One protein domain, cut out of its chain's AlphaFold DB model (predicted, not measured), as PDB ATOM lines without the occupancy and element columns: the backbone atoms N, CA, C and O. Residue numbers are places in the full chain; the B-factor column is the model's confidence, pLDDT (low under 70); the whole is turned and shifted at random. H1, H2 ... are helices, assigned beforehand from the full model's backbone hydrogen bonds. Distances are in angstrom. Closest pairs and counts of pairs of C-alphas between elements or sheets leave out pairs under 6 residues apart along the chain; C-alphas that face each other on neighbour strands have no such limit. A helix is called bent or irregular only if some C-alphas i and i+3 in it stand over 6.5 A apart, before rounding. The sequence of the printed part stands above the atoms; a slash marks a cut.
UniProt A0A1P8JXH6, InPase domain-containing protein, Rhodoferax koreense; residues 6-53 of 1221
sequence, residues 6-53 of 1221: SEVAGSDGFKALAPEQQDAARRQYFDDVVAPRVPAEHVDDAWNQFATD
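This is residues 6 to 53 of the 1221 residues of the protein "InPase domain-containing protein" of Rhodoferax koreense (UniProt A0A1P8JXH6). The main picture is a helical hairpin: the long helix H3 runs most of the length of a rod, and H4 folds back from its far end at a slant. Two short helices, H1 and H2, sit toward the opposite end, where the chain enters H3. The printed part has 48 residues with four named helices, H1, H2, H3 and H4 in that order, and no named strand; its class is all helix. It is only just compact, close to loose, with a radius of gyration of the C-alphas of 11.4 A and spans of 34 by 16 by 16 A.

Start with H1, residues 6 to 9, and H2, residues 12 to 15: they are close but not clearly touching, their closest C-alphas being those of Val 8 and Phe 14, 6.5 A apart. Next comes H3, residues 19 to 37; H2 is close to it but not clearly touching, with the C-alphas of Phe 14 and Gln 22 closest at 6.5 A. H1 and H3 are near each other, with 6 pairs of C-alphas within 10 A. H4, residues 40 to 53, touches H3 at Ala 35 and Val 43, whose C-alphas are the closest at 5.8 A. This helical hairpin has a steep tilt of 40 degrees, opposite ways. H4 is apart from H1 and H2. Look along the backbones: 12 of 15 O i to N i+4 pairs are within hydrogen-bond range in H3 and 8 of 10 in H4, while H1 and H2 are too short for such a pair.

Find C-alpha 6 at (-3.105, 3.361, 51.052), where H1 begins. H3 starts from C-alpha 19 at (7.283, 14.405, 44.698) and runs 26.1 A, with a kink of 35 degrees near residue 31; it is irregular, but only just, C-alphas 32 and 35 being 6.9 A apart. H4 runs 20.4 A to C-alpha 53 at (-1.642, 0.619, 41.132) and is irregular, with C-alphas 41 and 44 7.8 A apart.

The two C-alphas farthest apart are those of Ala 16 and Glu 41, 34.4 A. The printed part has no cut, and its three links are tight. Mean pLDDT of the printed part is 85.2; look for values under 70 at residues 52 to 53.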
ATOM      1  N   SER A   6      -1.993   2.408  51.160       83.38
ATOM      2  CA  SER A   6      -3.105   3.361  51.052       83.38
ATOM      3  C   SER A   6      -3.267   4.284  52.269       83.38
ATOM      4  O   SER A   6      -3.686   5.427  52.106       83.38
ATOM      5  N   GLU A   7      -2.906   3.843  53.480       84.81
ATOM      6  CA  GLU A   7      -2.850   4.709  54.669       84.81
ATOM      7  C   GLU A   7      -1.580   5.566  54.702       84.81
ATOM      8  O   GLU A   7      -1.614   6.679  55.224       84.81
ATOM      9  N   VAL A   8      -0.462   5.060  54.170       86.06
ATOM     10  CA  VAL A   8       0.807   5.800  54.094       86.06
ATOM     11  C   VAL A   8       0.670   6.937  53.084       86.06
ATOM     12  O   VAL A   8       0.733   8.098  53.481       86.06
ATOM     13  N   ALA A   9       0.354   6.622  51.825       85.00
ATOM     14  CA  ALA A   9       0.086   7.598  50.768       85.00
ATOM     15  C   ALA A   9      -1.132   8.495  51.072       85.00
ATOM     16  O   ALA A   9      -1.184   9.662  50.687       85.00
ATOM     17  N   GLY A  10      -2.112   7.967  51.813       79.69
ATOM     18  CA  GLY A  10      -3.260   8.726  52.302       79.69
ATOM     19  C   GLY A  10      -2.944   9.698  53.445       79.69
ATOM     20  O   GLY A  10      -3.775  10.564  53.724       79.69
ATOM     21  N   SER A  11      -1.784   9.595  54.100       87.31
ATOM     22  CA  SER A  11      -1.439  10.425  55.260       87.31
ATOM     23  C   SER A  11      -0.957  11.823  54.878       87.31
ATOM     24  O   SER A  11      -0.265  12.017  53.879       87.31
ATOM     25  N   ASP A  12      -1.276  12.808  55.716       85.94
ATOM     26  CA  ASP A  12      -0.869  14.201  55.495       85.94
ATOM     27  C   ASP A  12       0.657  14.367  55.564       85.94
ATOM     28  O   ASP A  12       1.225  15.158  54.819       85.94
ATOM     29  N   GLY A  13       1.334  13.546  56.377       83.94
ATOM     30  CA  GLY A  13       2.797  13.501  56.447       83.94
ATOM     31  C   GLY A  13       3.468  13.007  55.162       83.94
ATOM     32  O   GLY A  13       4.554  13.473  54.851       83.94
ATOM     33  N   PHE A  14       2.826  12.118  54.392       87.25
ATOM     34  CA  PHE A  14       3.320  11.719  53.067       87.25
ATOM     35  C   PHE A  14       3.003  12.777  52.007       87.25
ATOM     36  O   PHE A  14       3.866  13.139  51.216       87.25
ATOM     37  N   LYS A  15       1.783  13.327  52.020       85.94
ATOM     38  CA  LYS A  15       1.349  14.380  51.084       85.94
ATOM     39  C   LYS A  15       2.132  15.690  51.223       85.94
ATOM     40  O   LYS A  15       2.154  16.472  50.281       85.94
ATOM     41  N   ALA A  16       2.737  15.932  52.387       85.19
ATOM     42  CA  ALA A  16       3.606  17.078  52.649       85.19
ATOM     43  C   ALA A  16       5.053  16.895  52.142       85.19
ATOM     44  O   ALA A  16       5.810  17.863  52.146       85.19
ATOM     45  N   LEU A  17       5.449  15.689  51.716       84.81
ATOM     46  CA  LEU A  17       6.749  15.448  51.083       84.81
ATOM     47  C   LEU A  17       6.758  15.979  49.642       84.81
ATOM     48  O   LEU A  17       5.734  15.941  48.954       84.81
ATOM     49  N   ALA A  18       7.927  16.399  49.153       85.94
ATOM     50  CA  ALA A  18       8.117  16.713  47.734       85.94
ATOM     51  C   ALA A  18       7.911  15.456  46.851       85.94
ATOM     52  O   ALA A  18       8.122  14.348  47.346       85.94
ATOM     53  N   PRO A  19       7.550  15.570  45.556       79.31
ATOM     54  CA  PRO A  19       7.283  14.405  44.698       79.31
ATOM     55  C   PRO A  19       8.420  13.369  44.676       79.31
ATOM     56  O   PRO A  19       8.179  12.185  44.890       79.31
ATOM     57  N   GLU A  20       9.670  13.820  44.557       70.38
ATOM     58  CA  GLU A  20      10.865  12.959  44.601       70.38
ATOM     59  C   GLU A  20      10.992  12.197  45.935       70.38
ATOM     60  O   GLU A  20      11.353  11.021  45.971       70.38
ATOM     61  N   GLN A  21      10.620  12.838  47.047       77.25
ATOM     62  CA  GLN A  21      10.592  12.225  48.377       77.25
ATOM     63  C   GLN A  21       9.396  11.272  48.553       77.25
ATOM     64  O   GLN A  21       9.516  10.278  49.268       77.25
ATOM     65  N   GLN A  22       8.260  11.530  47.895       85.31
ATOM     66  CA  GLN A  22       7.116  10.610  47.851       85.31
ATOM     67  C   GLN A  22       7.460   9.328  47.080       85.31
ATOM     68  O   GLN A  22       7.086   8.235  47.513       85.31
ATOM     69  N   ASP A  23       8.208   9.439  45.981       81.00
ATOM     70  CA  ASP A  23       8.680   8.294  45.201       81.00
ATOM     71  C   ASP A  23       9.785   7.519  45.937       81.00
ATOM     72  O   ASP A  23       9.714   6.290  46.021       81.00
ATOM     73  N   ALA A  24      10.731   8.210  46.588       82.25
ATOM     74  CA  ALA A  24      11.715   7.580  47.472       82.25
ATOM     75  C   ALA A  24      11.046   6.837  48.646       82.25
ATOM     76  O   ALA A  24      11.386   5.687  48.930       82.25
ATOM     77  N   ALA A  25      10.034   7.435  49.285       87.00
ATOM     78  CA  ALA A  25       9.260   6.792  50.346       87.00
ATOM     79  C   ALA A  25       8.372   5.639  49.831       87.00
ATOM     80  O   ALA A  25       8.160   4.667  50.561       87.00
ATOM     81  N   ARG A  26       7.895   5.686  48.574       88.69
ATOM     82  CA  ARG A  26       7.236   4.544  47.907       88.69
ATOM     83  C   ARG A  26       8.216   3.396  47.696       88.69
ATOM     84  O   ARG A  26       7.866   2.254  47.989       88.69
ATOM     85  N   ARG A  27       9.436   3.691  47.232       90.19
ATOM     86  CA  ARG A  27      10.483   2.684  47.034       90.19
ATOM     87  C   ARG A  27      10.910   2.057  48.359       90.19
ATOM     88  O   ARG A  27      10.843   0.840  48.481       90.19
ATOM     89  N   GLN A  28      11.207   2.869  49.376       91.62
ATOM     90  CA  GLN A  28      11.535   2.358  50.707       91.62
ATOM     91  C   GLN A  28      10.398   1.501  51.283       91.62
ATOM     92  O   GLN A  28      10.654   0.406  51.772       91.62
ATOM     93  N   TYR A  29       9.136   1.944  51.200       92.19
ATOM     94  CA  TYR A  29       8.014   1.120  51.659       92.19
ATOM     95  C   TYR A  29       7.938  -0.213  50.896       92.19
ATOM     96  O   TYR A  29       7.649  -1.247  51.498       92.19
ATOM     97  N   PHE A  30       8.200  -0.222  49.586       94.19
ATOM     98  CA  PHE A  30       8.254  -1.466  48.827       94.19
ATOM     99  C   PHE A  30       9.377  -2.387  49.321       94.19
ATOM    100  O   PHE A  30       9.096  -3.537  49.652       94.19
ATOM    101  N   ASP A  31      10.605  -1.887  49.441       92.00
ATOM    102  CA  ASP A  31      11.766  -2.695  49.831       92.00
ATOM    103  C   ASP A  31      11.687  -3.173  51.307       92.00
ATOM    104  O   ASP A  31      12.028  -4.320  51.597       92.00
ATOM    105  N   ASP A  32      11.142  -2.364  52.230       91.81
ATOM    106  CA  ASP A  32      10.967  -2.712  53.657       91.81
ATOM    107  C   ASP A  32       9.707  -3.568  53.942       91.81
ATOM    108  O   ASP A  32       9.656  -4.312  54.931       91.81
ATOM    109  N   VAL A  33       8.641  -3.454  53.130       91.19
ATOM    110  CA  VAL A  33       7.312  -4.026  53.446       91.19
ATOM    111  C   VAL A  33       6.770  -4.978  52.381       91.19
ATOM    112  O   VAL A  33       6.117  -5.962  52.745       91.19
ATOM    113  N   VAL A  34       7.003  -4.733  51.096       88.62
ATOM    114  CA  VAL A  34       6.419  -5.538  50.011       88.62
ATOM    115  C   VAL A  34       7.392  -6.622  49.550       88.62
ATOM    116  O   VAL A  34       7.057  -7.799  49.668       88.62
ATOM    117  N   ALA A  35       8.607  -6.261  49.128       91.50
ATOM    118  CA  ALA A  35       9.623  -7.196  48.642       91.50
ATOM    119  C   ALA A  35       9.908  -8.375  49.606       91.50
ATOM    120  O   ALA A  35       9.927  -9.510  49.135       91.50
ATOM    121  N   PRO A  36       9.981  -8.206  50.949       94.56
ATOM    122  CA  PRO A  36      10.195  -9.324  51.882       94.56
ATOM    123  C   PRO A  36       9.008 -10.302  52.003       94.56
ATOM    124  O   PRO A  36       9.040 -11.219  52.825       94.56
ATOM    125  N   ARG A  37       7.925 -10.078  51.246       90.62
ATOM    126  CA  ARG A  37       6.720 -10.922  51.163       90.62
ATOM    127  C   ARG A  37       6.493 -11.496  49.758       90.62
ATOM    128  O   ARG A  37       5.516 -12.218  49.568       90.62
ATOM    129  N   VAL A  38       7.365 -11.184  48.801       89.88
ATOM    130  CA  VAL A  38       7.303 -11.624  47.400       89.88
ATOM    131  C   VAL A  38       8.451 -12.620  47.148       89.88
ATOM    132  O   VAL A  38       9.535 -12.429  47.702       89.88
ATOM    133  N   PRO A  39       8.254 -13.700  46.366       90.88
ATOM    134  CA  PRO A  39       9.353 -14.566  45.930       90.88
ATOM    135  C   PRO A  39      10.416 -13.770  45.160       90.88
ATOM    136  O   PRO A  39      10.073 -12.841  44.431       90.88
ATOM    137  N   ALA A  40      11.697 -14.115  45.310       84.88
ATOM    138  CA  ALA A  40      12.808 -13.333  44.755       84.88
ATOM    139  C   ALA A  40      12.708 -13.168  43.225       84.88
ATOM    140  O   ALA A  40      13.011 -12.108  42.688       84.88
ATOM    141  N   GLU A  41      12.206 -14.201  42.551       87.12
ATOM    142  CA  GLU A  41      11.927 -14.281  41.118       87.12
ATOM    143  C   GLU A  41      10.784 -13.371  40.617       87.12
ATOM    144  O   GLU A  41      10.590 -13.262  39.411       87.12
ATOM    145  N   HIS A  42      10.036 -12.720  41.517       88.56
ATOM    146  CA  HIS A  42       8.877 -11.873  41.196       88.56
ATOM    147  C   HIS A  42       8.942 -10.469  41.824       88.56
ATOM    148  O   HIS A  42       7.951  -9.736  41.798       88.56
ATOM    149  N   VAL A  43      10.079 -10.071  42.410       88.81
ATOM    150  CA  VAL A  43      10.211  -8.757  43.067       88.81
ATOM    151  C   VAL A  43      10.053  -7.610  42.062       88.81
ATOM    152  O   VAL A  43       9.354  -6.646  42.362       88.81
ATOM    153  N   ASP A  44      10.610  -7.732  40.857       83.19
ATOM    154  CA  ASP A  44      10.510  -6.686  39.830       83.19
ATOM    155  C   ASP A  44       9.099  -6.604  39.216       83.19
ATOM    156  O   ASP A  44       8.551  -5.509  39.074       83.19
ATOM    157  N   ASP A  45       8.443  -7.747  38.967       86.94
ATOM    158  CA  ASP A  45       7.021  -7.804  38.586       86.94
ATOM    159  C   ASP A  45       6.133  -7.111  39.632       86.94
ATOM    160  O   ASP A  45       5.244  -6.320  39.301       86.94
ATOM    161  N   ALA A  46       6.386  -7.390  40.916       85.12
ATOM    162  CA  ALA A  46       5.655  -6.795  42.024       85.12
ATOM    163  C   ALA A  46       5.948  -5.296  42.183       85.12
ATOM    164  O   ALA A  46       5.035  -4.554  42.541       85.12
ATOM    165  N   TRP A  47       7.168  -4.829  41.890       89.75
ATOM    166  CA  TRP A  47       7.490  -3.398  41.858       89.75
ATOM    167  C   TRP A  47       6.725  -2.691  40.738       89.75
ATOM    168  O   TRP A  47       6.070  -1.683  40.996       89.75
ATOM    169  N   ASN A  48       6.725  -3.256  39.529       80.75
ATOM    170  CA  ASN A  48       6.016  -2.695  38.378       80.75
ATOM    171  C   ASN A  48       4.499  -2.614  38.627       80.75
ATOM    172  O   ASN A  48       3.868  -1.599  38.321       80.75
ATOM    173  N   GLN A  49       3.909  -3.631  39.262       81.62
ATOM    174  CA  GLN A  49       2.506  -3.593  39.689       81.62
ATOM    175  C   GLN A  49       2.270  -2.559  40.802       81.62
ATOM    176  O   GLN A  49       1.346  -1.753  40.702       81.62
ATOM    177  N   PHE A  50       3.118  -2.531  41.836       85.06
ATOM    178  CA  PHE A  50       2.986  -1.623  42.981       85.06
ATOM    179  C   PHE A  50       3.140  -0.145  42.595       85.06
ATOM    180  O   PHE A  50       2.367   0.690  43.062       85.06
ATOM    181  N   ALA A  51       4.089   0.180  41.715       77.25
ATOM    182  CA  ALA A  51       4.268   1.519  41.165       77.25
ATOM    183  C   ALA A  51       3.050   1.965  40.334       77.25
ATOM    184  O   ALA A  51       2.631   3.116  40.434       77.25
ATOM    185  N   THR A  52       2.444   1.044  39.574       69.25
ATOM    186  CA  THR A  52       1.292   1.329  38.703       69.25
ATOM    187  C   THR A  52      -0.015   1.508  39.488       69.25
ATOM    188  O   THR A  52      -0.677   2.538  39.362       69.25
ATOM    189  N   ASP A  53      -0.393   0.547  40.344       57.62
ATOM    190  CA  ASP A  53      -1.642   0.619  41.132       57.62
ATOM    191  C   ASP A  53      -1.584   1.719  42.220       57.62
ATOM    192  O   ASP A  53      -2.626   2.186  42.680       57.62
TER     193      ASP A  53